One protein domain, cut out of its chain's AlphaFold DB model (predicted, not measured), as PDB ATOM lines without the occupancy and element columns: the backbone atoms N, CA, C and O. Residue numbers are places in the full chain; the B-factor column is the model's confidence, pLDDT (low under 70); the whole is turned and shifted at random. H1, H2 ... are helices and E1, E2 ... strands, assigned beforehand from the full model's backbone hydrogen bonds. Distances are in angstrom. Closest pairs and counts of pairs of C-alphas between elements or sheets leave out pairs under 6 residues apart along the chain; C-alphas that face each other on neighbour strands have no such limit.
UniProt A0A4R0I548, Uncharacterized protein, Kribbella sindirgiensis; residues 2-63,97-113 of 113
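AT A GLANCE: This is residues 2 to 63 and 97 to 113 of the 113 residues of an uncharacterized protein of Kribbella sindirgiensis (UniProt A0A4R0I548). A small antiparallel sheet of three strands is sandwiched between two helices, H1 over one face and H2 over the other, each running roughly along the strands. This makes three layers, helix, sheet and helix, while residues 48 to 63, with no named element, turn back past the edge strand E3. The printed part has 79 residues, with two named helices and three named strands in the order H1 E1 E2 E3 H2. The sheet's order is E1 - E2 - E3, all antiparallel, and the class is mixed, helices and strands. The whole is compact, with a radius of gyration of the C-alphas of 12.1 A, and the C-alphas span 38 by 27 by 18 A.

HOW THE PARTS SIT: H1, residues 2 to 16, is on the sheet of E1, residues 25 to 31, E2, residues 34 to 39, and E3, residues 43 to 47. Its height over the sheet is 7.0 A, and it runs along the strands, at 27 degrees to E2 on the local plane. It lies over E2, and only just over that strand alone: 5 of its C-alphas fall on E2, 2 on E1 and 2 on E3. The closest C-alphas of H1 and E2 are those of Arg 12 and Gly 35, 4.6 A apart. The strands form a meander, each the antiparallel neighbour of the one before. E1 and E2 are a hairpin, with N 29 and O 36 within hydrogen-bond range at 2.9 A. E2 and E3 are also a hairpin, with N 35 and O 46 within hydrogen-bond range at 2.8 A. H2, residues 97 to 110, is on the opposite face from H1, at a height over the sheet of 8.9 A. It lies over E1 and E2 and only just runs along the strands, at 29 degrees to E1 on the local plane. The closest C-alphas of E1 and H2 are those of Val 31 and Gln 97, 6.1 A apart. H1 and H2 are apart. Every O i to N i+4 pair is within hydrogen-bond range in H2, and 10 of 11 are in H1.

IN THESE COORDINATES: H1 begins at C-alpha 2, at (54.437, -5.237, -31.258), and measures 21.9 A from first to last C-alpha. E1 measures 16.2 A, E2 16.1 A and E3 13.4 A. H2 measures 19.9 A and ends at C-alpha 110, at (47.786, -20.392, -0.034).

THE WHOLE: The two C-alphas farthest apart are those of Ala 2 and Gly 113, 39.8 A. Residues 64 to 96 are not printed, and C-alphas 63 and 97 are 19.0 A apart across the cut. Of the links printed whole, E1 to E2 and E2 to E3 are tight, and H1 to E1 is short. The mean pLDDT of the printed part is 83.8, with residues 2 to 6, 49 to 53 and 113 under 70.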
ATOM      1  N   ALA A   2      55.052  -6.397 -31.936       51.62
ATOM      2  CA  ALA A   2      54.437  -5.237 -31.258       51.62
ATOM      3  C   ALA A   2      52.900  -5.301 -31.085       51.62
ATOM      4  O   ALA A   2      52.361  -4.713 -30.150       51.62
ATOM      5  N   ASN A   3      52.180  -6.020 -31.955       54.94
ATOM      6  CA  ASN A   3      50.715  -6.071 -31.890       54.94
ATOM      7  C   ASN A   3      50.208  -6.904 -30.703       54.94
ATOM      8  O   ASN A   3      49.388  -6.412 -29.934       54.94
ATOM      9  N   THR A   4      50.741  -8.110 -30.491       58.53
ATOM     10  CA  THR A   4      50.298  -9.042 -29.435       58.53
ATOM     11  C   THR A   4      50.326  -8.420 -28.032       58.53
ATOM     12  O   THR A   4      49.415  -8.647 -27.238       58.53
ATOM     13  N   ASP A   5      51.312  -7.565 -27.748       64.94
ATOM     14  CA  ASP A   5      51.438  -6.875 -26.459       64.94
ATOM     15  C   ASP A   5      50.324  -5.833 -26.242       64.94
ATOM     16  O   ASP A   5      49.669  -5.810 -25.197       64.94
ATOM     17  N   ARG A   6      50.012  -5.016 -27.263       68.31
ATOM     18  CA  ARG A   6      48.951  -3.993 -27.185       68.31
ATOM     19  C   ARG A   6      47.589  -4.608 -26.892       68.31
ATOM     20  O   ARG A   6      46.790  -4.045 -26.139       68.31
ATOM     21  N   PHE A   7      47.306  -5.749 -27.498       71.12
ATOM     22  CA  PHE A   7      46.001  -6.356 -27.356       71.12
ATOM     23  C   PHE A   7      45.861  -7.237 -26.118       71.12
ATOM     24  O   PHE A   7      44.788  -7.231 -25.521       71.12
ATOM     25  N   SER A   8      46.928  -7.893 -25.664       70.69
ATOM     26  CA  SER A   8      46.918  -8.577 -24.364       70.69
ATOM     27  C   SER A   8      46.719  -7.579 -23.219       70.69
ATOM     28  O   SER A   8      45.942  -7.824 -22.299       70.69
ATOM     29  N   ARG A   9      47.290  -6.368 -23.336       76.12
ATOM     30  CA  ARG A   9      46.974  -5.245 -22.436       76.12
ATOM     31  C   ARG A   9      45.507  -4.819 -22.511       76.12
ATOM     32  O   ARG A   9      44.921  -4.491 -21.484       76.12
ATOM     33  N   LYS A  10      44.900  -4.806 -23.703       81.00
ATOM     34  CA  LYS A  10      43.470  -4.486 -23.872       81.00
ATOM     35  C   LYS A  10      42.575  -5.567 -23.256       81.00
ATOM     36  O   LYS A  10      41.596  -5.222 -22.604       81.00
ATOM     37  N   ALA A  11      42.925  -6.841 -23.430       80.62
ATOM     38  CA  ALA A  11      42.242  -7.964 -22.797       80.62
ATOM     39  C   ALA A  11      42.317  -7.849 -21.270       80.62
ATOM     40  O   ALA A  11      41.284  -7.859 -20.613       80.62
ATOM     41  N   ARG A  12      43.508  -7.589 -20.718       82.69
ATOM     42  CA  ARG A  12      43.705  -7.347 -19.284       82.69
ATOM     43  C   ARG A  12      42.860  -6.186 -18.756       82.69
ATOM     44  O   ARG A  12      42.144  -6.362 -17.784       82.69
ATOM     45  N   LYS A  13      42.866  -5.032 -19.432       83.62
ATOM     46  CA  LYS A  13      42.021  -3.884 -19.048       83.62
ATOM     47  C   LYS A  13      40.528  -4.222 -19.062       83.62
ATOM     48  O   LYS A  13      39.782  -3.728 -18.229       83.62
ATOM     49  N   ARG A  14      40.086  -5.053 -20.011       85.38
ATOM     50  CA  ARG A  14      38.701  -5.541 -20.065       85.38
ATOM     51  C   ARG A  14      38.383  -6.454 -18.882       85.38
ATOM     52  O   ARG A  14      37.270  -6.384 -18.388       85.38
ATOM     53  N   LEU A  15      39.324  -7.290 -18.443       85.75
ATOM     54  CA  LEU A  15      39.156  -8.133 -17.255       85.75
ATOM     55  C   LEU A  15      39.120  -7.291 -15.971       85.75
ATOM     56  O   LEU A  15      38.230  -7.468 -15.153       85.75
ATOM     57  N   GLU A  16      40.016  -6.311 -15.838       84.94
ATOM     58  CA  GLU A  16      40.026  -5.356 -14.716       84.94
ATOM     59  C   GLU A  16      38.723  -4.529 -14.640       84.94
ATOM     60  O   GLU A  16      38.304  -4.131 -13.561       84.94
ATOM     61  N   ALA A  17      38.033  -4.302 -15.762       86.12
ATOM     62  CA  ALA A  17      36.732  -3.629 -15.775       86.12
ATOM     63  C   ALA A  17      35.554  -4.524 -15.334       86.12
ATOM     64  O   ALA A  17      34.451  -4.018 -15.150       86.12
ATOM     65  N   GLN A  18      35.760  -5.838 -15.191       86.94
ATOM     66  CA  GLN A  18      34.739  -6.805 -14.755       86.94
ATOM     67  C   GLN A  18      34.797  -7.112 -13.250       86.94
ATOM     68  O   GLN A  18      34.105  -8.019 -12.776       86.94
ATOM     69  N   LEU A  19      35.642  -6.394 -12.507       88.75
ATOM     70  CA  LEU A  19      35.804  -6.584 -11.072       88.75
ATOM     71  C   LEU A  19      34.529  -6.186 -10.326       88.75
ATOM     72  O   LEU A  19      33.934  -5.140 -10.589       88.75
ATOM     73  N   GLY A  20      34.126  -7.030  -9.379       86.06
ATOM     74  CA  GLY A  20      33.074  -6.686  -8.426       86.06
ATOM     75  C   GLY A  20      33.527  -5.629  -7.403       86.06
ATOM     76  O   GLY A  20      34.726  -5.407  -7.238       86.06
ATOM     77  N   PRO A  21      32.588  -5.018  -6.659       80.50
ATOM     78  CA  PRO A  21      32.884  -3.950  -5.695       80.50
ATOM     79  C   PRO A  21      33.852  -4.350  -4.561       80.50
ATOM     80  O   PRO A  21      34.566  -3.489  -4.060       80.50
ATOM     81  N   ASP A  22      33.943  -5.641  -4.215       86.56
ATOM     82  CA  ASP A  22      34.860  -6.168  -3.179       86.56
ATOM     83  C   ASP A  22      36.023  -6.996  -3.757       86.56
ATOM     84  O   ASP A  22      36.717  -7.731  -3.043       86.56
ATOM     85  N   GLU A  23      36.191  -6.966  -5.078       89.25
ATOM     86  CA  GLU A  23      37.176  -7.779  -5.770       89.25
ATOM     87  C   GLU A  23      38.478  -6.993  -5.948       89.25
ATOM     88  O   GLU A  23      38.535  -5.991  -6.658       89.25
ATOM     89  N   GLN A  24      39.542  -7.448  -5.287       90.06
ATOM     90  CA  GLN A  24      40.849  -6.795  -5.333       90.06
ATOM     91  C   GLN A  24      41.777  -7.534  -6.287       90.06
ATOM     92  O   GLN A  24      41.925  -8.752  -6.190       90.06
ATOM     93  N   VAL A  25      42.439  -6.794  -7.179       92.25
ATOM     94  CA  VAL A  25      43.474  -7.349  -8.059       92.25
ATOM     95  C   VAL A  25      44.726  -7.637  -7.238       92.25
ATOM     96  O   VAL A  25      45.364  -6.720  -6.730       92.25
ATOM     97  N   LEU A  26      45.098  -8.911  -7.156       92.38
ATOM     98  CA  LEU A  26      46.337  -9.362  -6.522       92.38
ATOM     99  C   LEU A  26      47.499  -9.368  -7.516       92.38
ATOM    100  O   LEU A  26      48.643  -9.093  -7.162       92.38
ATOM    101  N   HIS A  27      47.213  -9.694  -8.778       92.19
ATOM    102  CA  HIS A  27      48.220  -9.726  -9.827       92.19
ATOM    103  C   HIS A  27      47.588  -9.517 -11.201       92.19
ATOM    104  O   HIS A  27      46.517 -10.046 -11.483       92.19
ATOM    105  N   SER A  28      48.262  -8.788 -12.090       90.88
ATOM    106  CA  SER A  28      47.834  -8.697 -13.483       90.88
ATOM    107  C   SER A  28      49.021  -8.767 -14.436       90.88
ATOM    108  O   SER A  28      50.005  -8.032 -14.325       90.88
ATOM    109  N   ALA A  29      48.935  -9.680 -15.396       86.69
ATOM    110  CA  ALA A  29      50.017  -9.993 -16.311       86.69
ATOM    111  C   ALA A  29      49.494 -10.244 -17.723       86.69
ATOM    112  O   ALA A  29      48.306 -10.422 -17.978       86.69
ATOM    113  N   THR A  30      50.417 -10.233 -18.670       86.19
ATOM    114  CA  THR A  30      50.226 -10.872 -19.967       86.19
ATOM    115  C   THR A  30      51.022 -12.166 -19.931       86.19
ATOM    116  O   THR A  30      52.125 -12.173 -19.395       86.19
ATOM    117  N   VAL A  31      50.449 -13.256 -20.430       82.81
ATOM    118  CA  VAL A  31      51.032 -14.598 -20.416       82.81
ATOM    119  C   VAL A  31      50.920 -15.137 -21.841       82.81
ATOM    120  O   VAL A  31      49.895 -15.687 -22.235       82.81
ATOM    121  N   GLY A  32      51.939 -14.874 -22.663       79.38
ATOM    122  CA  GLY A  32      51.862 -15.151 -24.102       79.38
ATOM    123  C   GLY A  32      50.775 -14.293 -24.780       79.38
ATOM    124  O   GLY A  32      50.816 -13.069 -24.640       79.38
ATOM    125  N   PRO A  33      49.808 -14.882 -25.512       79.31
ATOM    126  CA  PRO A  33      48.693 -14.155 -26.125       79.31
ATOM    127  C   PRO A  33      47.492 -13.944 -25.179       79.31
ATOM    128  O   PRO A  33      46.408 -13.603 -25.649       79.31
ATOM    129  N   VAL A  34      47.641 -14.178 -23.872       85.19
ATOM    130  CA  VAL A  34      46.532 -14.161 -22.906       85.19
ATOM    131  C   VAL A  34      46.717 -13.042 -21.887       85.19
ATOM    132  O   VAL A  34      47.796 -12.858 -21.322       85.19
ATOM    133  N   GLY A  35      45.653 -12.279 -21.643       87.44
ATOM    134  CA  GLY A  35      45.562 -11.376 -20.502       87.44
ATOM    135  C   GLY A  35      45.167 -12.157 -19.253       87.44
ATOM    136  O   GLY A  35      44.173 -12.878 -19.280       87.44
ATOM    137  N   LEU A  36      45.933 -11.999 -18.179       91.12
ATOM    138  CA  LEU A  36      45.710 -12.641 -16.889       91.12
ATOM    139  C   LEU A  36      45.428 -11.577 -15.831       91.12
ATOM    140  O   LEU A  36      46.223 -10.649 -15.658       91.12
ATOM    141  N   VAL A  37      44.328 -11.735 -15.102       92.69
ATOM    142  CA  VAL A  37      44.008 -10.951 -13.904       92.69
ATOM    143  C   VAL A  37      43.662 -11.917 -12.784       92.69
ATOM    144  O   VAL A  37      42.709 -12.678 -12.882       92.69
ATOM    145  N   LEU A  38      44.461 -11.910 -11.729       93.88
ATOM    146  CA  LEU A  38      44.226 -12.666 -10.511       93.88
ATOM    147  C   LEU A  38      43.651 -11.729  -9.459       93.88
ATOM    148  O   LEU A  38      44.218 -10.665  -9.190       93.88
ATOM    149  N   THR A  39      42.563 -12.157  -8.839       94.06
ATOM    150  CA  THR A  39      41.900 -11.435  -7.762       94.06
ATOM    151  C   THR A  39      41.904 -12.253  -6.479       94.06
ATOM    152  O   THR A  39      42.276 -13.427  -6.468       94.06
ATOM    153  N   ASN A  40      41.460 -11.641  -5.383       91.69
ATOM    154  CA  ASN A  40      41.212 -12.333  -4.117       91.69
ATOM    155  C   ASN A  40      40.117 -13.418  -4.201       91.69
ATOM    156  O   ASN A  40      39.975 -14.203  -3.264       91.69
ATOM    157  N   ARG A  41      39.348 -13.481  -5.298       91.31
ATOM    158  CA  ARG A  41      38.237 -14.429  -5.481       91.31
ATOM    159  C   ARG A  41      38.471 -15.436  -6.602       91.31
ATOM    160  O   ARG A  41      38.146 -16.609  -6.444       91.31
ATOM    161  N   ARG A  42      39.016 -14.999  -7.735       92.94
ATOM    162  CA  ARG A  42      39.103 -15.803  -8.961       92.94
ATOM    163  C   ARG A  42      40.315 -15.430  -9.796       92.94
ATOM    164  O   ARG A  42      40.919 -14.370  -9.645       92.94
ATOM    165  N   LEU A  43      40.644 -16.317 -10.717       92.62
ATOM    166  CA  LEU A  43      41.556 -16.032 -11.807       92.62
ATOM    167  C   LEU A  43      40.726 -15.741 -13.055       92.62
ATOM    168  O   LEU A  43      39.769 -16.453 -13.327       92.62
ATOM    169  N   MET A  44      41.092 -14.713 -13.807       92.12
ATOM    170  CA  MET A  44      40.453 -14.335 -15.060       92.12
ATOM    171  C   MET A  44      41.477 -14.395 -16.188       92.12
ATOM    172  O   MET A  44      42.566 -13.819 -16.090       92.12
ATOM    173  N   LEU A  45      41.130 -15.103 -17.258       89.44
ATOM    174  CA  LEU A  45      42.005 -15.382 -18.390       89.44
ATOM    175  C   LEU A  45      41.253 -15.059 -19.673       89.44
ATOM    176  O   LEU A  45      40.243 -15.680 -19.986       89.44
ATOM    177  N   ALA A  46      41.756 -14.085 -20.424       87.25
ATOM    178  CA  ALA A  46      41.161 -13.678 -21.688       87.25
ATOM    179  C   ALA A  46      42.171 -13.812 -22.828       87.25
ATOM    180  O   ALA A  46      43.209 -13.135 -22.799       87.25
ATOM    181  N   PRO A  47      41.872 -14.612 -23.861       80.06
ATOM    182  CA  PRO A  47      42.687 -14.655 -25.063       80.06
ATOM    183  C   PRO A  47      42.650 -13.308 -25.793       80.06
ATOM    184  O   PRO A  47      41.680 -12.545 -25.738       80.06
ATOM    185  N   TYR A  48      43.735 -13.012 -26.500       72.12
ATOM    186  CA  TYR A  48      43.853 -11.843 -27.362       72.12
ATOM    187  C   TYR A  48      42.843 -11.893 -28.527       72.12
ATOM    188  O   TYR A  48      42.183 -10.890 -28.828       72.12
ATOM    189  N   VAL A  49      42.712 -13.037 -29.201       63.44
ATOM    190  CA  VAL A  49      41.912 -13.131 -30.424       63.44
ATOM    191  C   VAL A  49      40.448 -13.386 -30.064       63.44
ATOM    192  O   VAL A  49      40.107 -14.438 -29.529       63.44
ATOM    193  N   ARG A  50      39.569 -12.415 -30.357       54.81
ATOM    194  CA  ARG A  50      38.117 -12.609 -30.224       54.81
ATOM    195  C   ARG A  50      37.682 -13.764 -31.132       54.81
ATOM    196  O   ARG A  50      37.954 -13.710 -32.326       54.81
ATOM    197  N   GLY A  51      36.987 -14.749 -30.563       50.97
ATOM    198  CA  GLY A  51      36.388 -15.865 -31.303       50.97
ATOM    199  C   GLY A  51      37.291 -17.082 -31.520       50.97
ATOM    200  O   GLY A  51      36.909 -17.951 -32.293       50.97
ATOM    201  N   VAL A  52      38.467 -17.142 -30.880       56.44
ATOM    202  CA  VAL A  52      39.353 -18.325 -30.936       56.44
ATOM    203  C   VAL A  52      39.268 -19.159 -29.661       56.44
ATOM    204  O   VAL A  52      39.244 -20.376 -29.760       56.44
ATOM    205  N   ASP A  53      39.139 -18.516 -28.499       64.25
ATOM    206  CA  ASP A  53      38.943 -19.184 -27.211       64.25
ATOM    207  C   ASP A  53      37.989 -18.352 -26.335       64.25
ATOM    208  O   ASP A  53      37.904 -17.122 -26.477       64.25
ATOM    209  N   ASP A  54      37.280 -19.019 -25.426       75.69
ATOM    210  CA  ASP A  54      36.414 -18.366 -24.448       75.69
ATOM    211  C   ASP A  54      37.220 -17.748 -23.297       75.69
ATOM    212  O   ASP A  54      38.338 -18.156 -22.970       75.69
ATOM    213  N   GLU A  55      36.644 -16.725 -22.664       86.12
ATOM    214  CA  GLU A  55      37.179 -16.196 -21.412       86.12
ATOM    215  C   GLU A  55      37.002 -17.230 -20.297       86.12
ATOM    216  O   GLU A  55      35.905 -17.745 -20.080       86.12
ATOM    217  N   VAL A  56      38.077 -17.509 -19.565       87.88
ATOM    218  CA  VAL A  56      38.078 -18.514 -18.504       87.88
ATOM    219  C   VAL A  56      38.225 -17.827 -17.157       87.88
ATOM    220  O   VAL A  56      39.215 -17.145 -16.904       87.88
ATOM    221  N   ASN A  57      37.240 -18.033 -16.284       91.62
ATOM    222  CA  ASN A  57      37.140 -17.342 -14.998       91.62
ATOM    223  C   ASN A  57      37.010 -18.323 -13.815       91.62
ATOM    224  O   ASN A  57      35.979 -18.312 -13.135       91.62
ATOM    225  N   PRO A  58      37.979 -19.231 -13.573       90.19
ATOM    226  CA  PRO A  58      37.865 -20.179 -12.472       90.19
ATOM    227  C   PRO A  58      37.929 -19.461 -11.121       90.19
ATOM    228  O   PRO A  58      38.781 -18.597 -10.894       90.19
ATOM    229  N   GLN A  59      37.048 -19.862 -10.201       92.25
ATOM    230  CA  GLN A  59      37.171 -19.485  -8.792       92.25
ATOM    231  C   GLN A  59      38.528 -19.946  -8.268       92.25
ATOM    232  O   GLN A  59      39.009 -21.014  -8.645       92.25
ATOM    233  N   LEU A  60      39.146 -19.148  -7.401       90.81
ATOM    234  CA  LEU A  60      40.480 -19.448  -6.892       90.81
ATOM    235  C   LEU A  60      40.483 -20.762  -6.088       90.81
ATOM    236  O   LEU A  60      41.410 -21.552  -6.233       90.81
ATOM    237  N   SER A  61      39.381 -21.075  -5.399       90.94
ATOM    238  CA  SER A  61      39.149 -22.360  -4.722       90.94
ATOM    239  C   SER A  61      39.038 -23.565  -5.663       90.94
ATOM    240  O   SER A  61      39.226 -24.702  -5.238       90.94
ATOM    241  N   ALA A  62      38.737 -23.342  -6.945       92.06
ATOM    242  CA  ALA A  62      38.694 -24.400  -7.949       92.06
ATOM    243  C   ALA A  62      40.074 -24.692  -8.557       92.06
ATOM    244  O   ALA A  62      40.199 -25.662  -9.305       92.06
ATOM    245  N   ILE A  63      41.090 -23.866  -8.279       93.31
ATOM    246  CA  ILE A  63      42.470 -24.081  -8.716       93.31
ATOM    247  C   ILE A  63      43.171 -24.905  -7.642       93.31
ATOM    248  O   ILE A  63      43.338 -24.449  -6.517       93.31
ATOM    249  N   GLN A  97      57.282 -13.413 -16.907       89.50
ATOM    250  CA  GLN A  97      55.824 -13.331 -16.797       89.50
ATOM    251  C   GLN A  97      55.243 -14.636 -16.251       89.50
ATOM    252  O   GLN A  97      54.434 -14.598 -15.331       89.50
ATOM    253  N   GLY A  98      55.694 -15.778 -16.774       91.50
ATOM    254  CA  GLY A  98      55.230 -17.088 -16.321       91.50
ATOM    255  C   GLY A  98      55.613 -17.387 -14.876       91.50
ATOM    256  O   GLY A  98      54.778 -17.849 -14.104       91.50
ATOM    257  N   GLU A  99      56.843 -17.049 -14.486       94.31
ATOM    258  CA  GLU A  99      57.313 -17.192 -13.108       94.31
ATOM    259  C   GLU A  99      56.520 -16.300 -12.145       94.31
ATOM    260  O   GLU A  99      55.987 -16.793 -11.153       94.31
ATOM    261  N   SER A 100      56.357 -15.015 -12.477       93.75
ATOM    262  CA  SER A 100      55.580 -14.081 -11.656       93.75
ATOM    263  C   SER A 100      54.113 -14.498 -11.524       93.75
ATOM    264  O   SER A 100      53.568 -14.430 -10.424       93.75
ATOM    265  N   ALA A 101      53.479 -14.941 -12.613       92.75
ATOM    266  CA  ALA A 101      52.091 -15.390 -12.594       92.75
ATOM    267  C   ALA A 101      51.926 -16.654 -11.742       92.75
ATOM    268  O   ALA A 101      51.025 -16.723 -10.911       92.75
ATOM    269  N   ALA A 102      52.817 -17.638 -11.895       94.75
ATOM    270  CA  ALA A 102      52.759 -18.867 -11.114       94.75
ATOM    271  C   ALA A 102      52.970 -18.621  -9.616       94.75
ATOM    272  O   ALA A 102      52.259 -19.206  -8.801       94.75
ATOM    273  N   ILE A 103      53.916 -17.749  -9.248       95.62
ATOM    274  CA  ILE A 103      54.134 -17.353  -7.850       95.62
ATOM    275  C   ILE A 103      52.881 -16.676  -7.294       95.62
ATOM    276  O   ILE A 103      52.387 -17.098  -6.252       95.62
ATOM    277  N   ALA A 104      52.332 -15.689  -8.007       94.88
ATOM    278  CA  ALA A 104      51.152 -14.958  -7.558       94.88
ATOM    279  C   ALA A 104      49.932 -15.871  -7.368       94.88
ATOM    280  O   ALA A 104      49.261 -15.781  -6.343       94.88
ATOM    281  N   ILE A 105      49.665 -16.788  -8.309       93.88
ATOM    282  CA  ILE A 105      48.529 -17.711  -8.177       93.88
ATOM    283  C   ILE A 105      48.730 -18.644  -6.980       93.88
ATOM    284  O   ILE A 105      47.811 -18.805  -6.187       93.88
ATOM    285  N   ARG A 106      49.932 -19.206  -6.788       95.06
ATOM    286  CA  ARG A 106      50.218 -20.071  -5.630       95.06
ATOM    287  C   ARG A 106      50.080 -19.332  -4.302       95.06
ATOM    288  O   ARG A 106      49.541 -19.891  -3.358       95.06
ATOM    289  N   GLN A 107      50.550 -18.086  -4.232       94.50
ATOM    290  CA  GLN A 107      50.390 -17.250  -3.042       94.50
ATOM    291  C   GLN A 107      48.914 -16.982  -2.747       94.50
ATOM    292  O   GLN A 107      48.494 -17.097  -1.601       94.50
ATOM    293  N   ALA A 108      48.118 -16.680  -3.773       92.69
ATOM    294  CA  ALA A 108      46.691 -16.454  -3.604       92.69
ATOM    295  C   ALA A 108      45.956 -17.739  -3.181       92.69
ATOM    296  O   ALA A 108      45.116 -17.682  -2.290       92.69
ATOM    297  N   MET A 109      46.310 -18.898  -3.751       92.38
ATOM    298  CA  MET A 109      45.786 -20.199  -3.313       92.38
ATOM    299  C   MET A 109      46.116 -20.472  -1.839       92.38
ATOM    300  O   MET A 109      45.245 -20.886  -1.085       92.38
ATOM    301  N   ALA A 110      47.356 -20.204  -1.418       91.12
ATOM    302  CA  ALA A 110      47.786 -20.392  -0.034       91.12
ATOM    303  C   ALA A 110      47.113 -19.422   0.950       91.12
ATOM    304  O   ALA A 110      46.971 -19.756   2.116       91.12
ATOM    305  N   ALA A 111      46.691 -18.238   0.497       87.81
ATOM    306  CA  ALA A 111      45.973 -17.266   1.323       87.81
ATOM    307  C   ALA A 111      44.476 -17.590   1.503       87.81
ATOM    308  O   ALA A 111      43.811 -16.923   2.294       87.81
ATOM    309  N   GLN A 112      43.931 -18.559   0.754       76.94
ATOM    310  CA  GLN A 112      42.539 -19.013   0.886       76.94
ATOM    311  C   GLN A 112      42.363 -20.243   1.793       76.94
ATOM    312  O   GLN A 112      41.223 -20.543   2.150       76.94
ATOM    313  N   GLY A 113      43.445 -20.959   2.117       59.72
ATOM    314  CA  GLY A 113      43.447 -22.119   3.020       59.72
ATOM    315  C   GLY A 113      43.851 -21.744   4.437       59.72
ATOM    316  O   GLY A 113      43.346 -22.412   5.362       59.72
TER     317      GLY A 113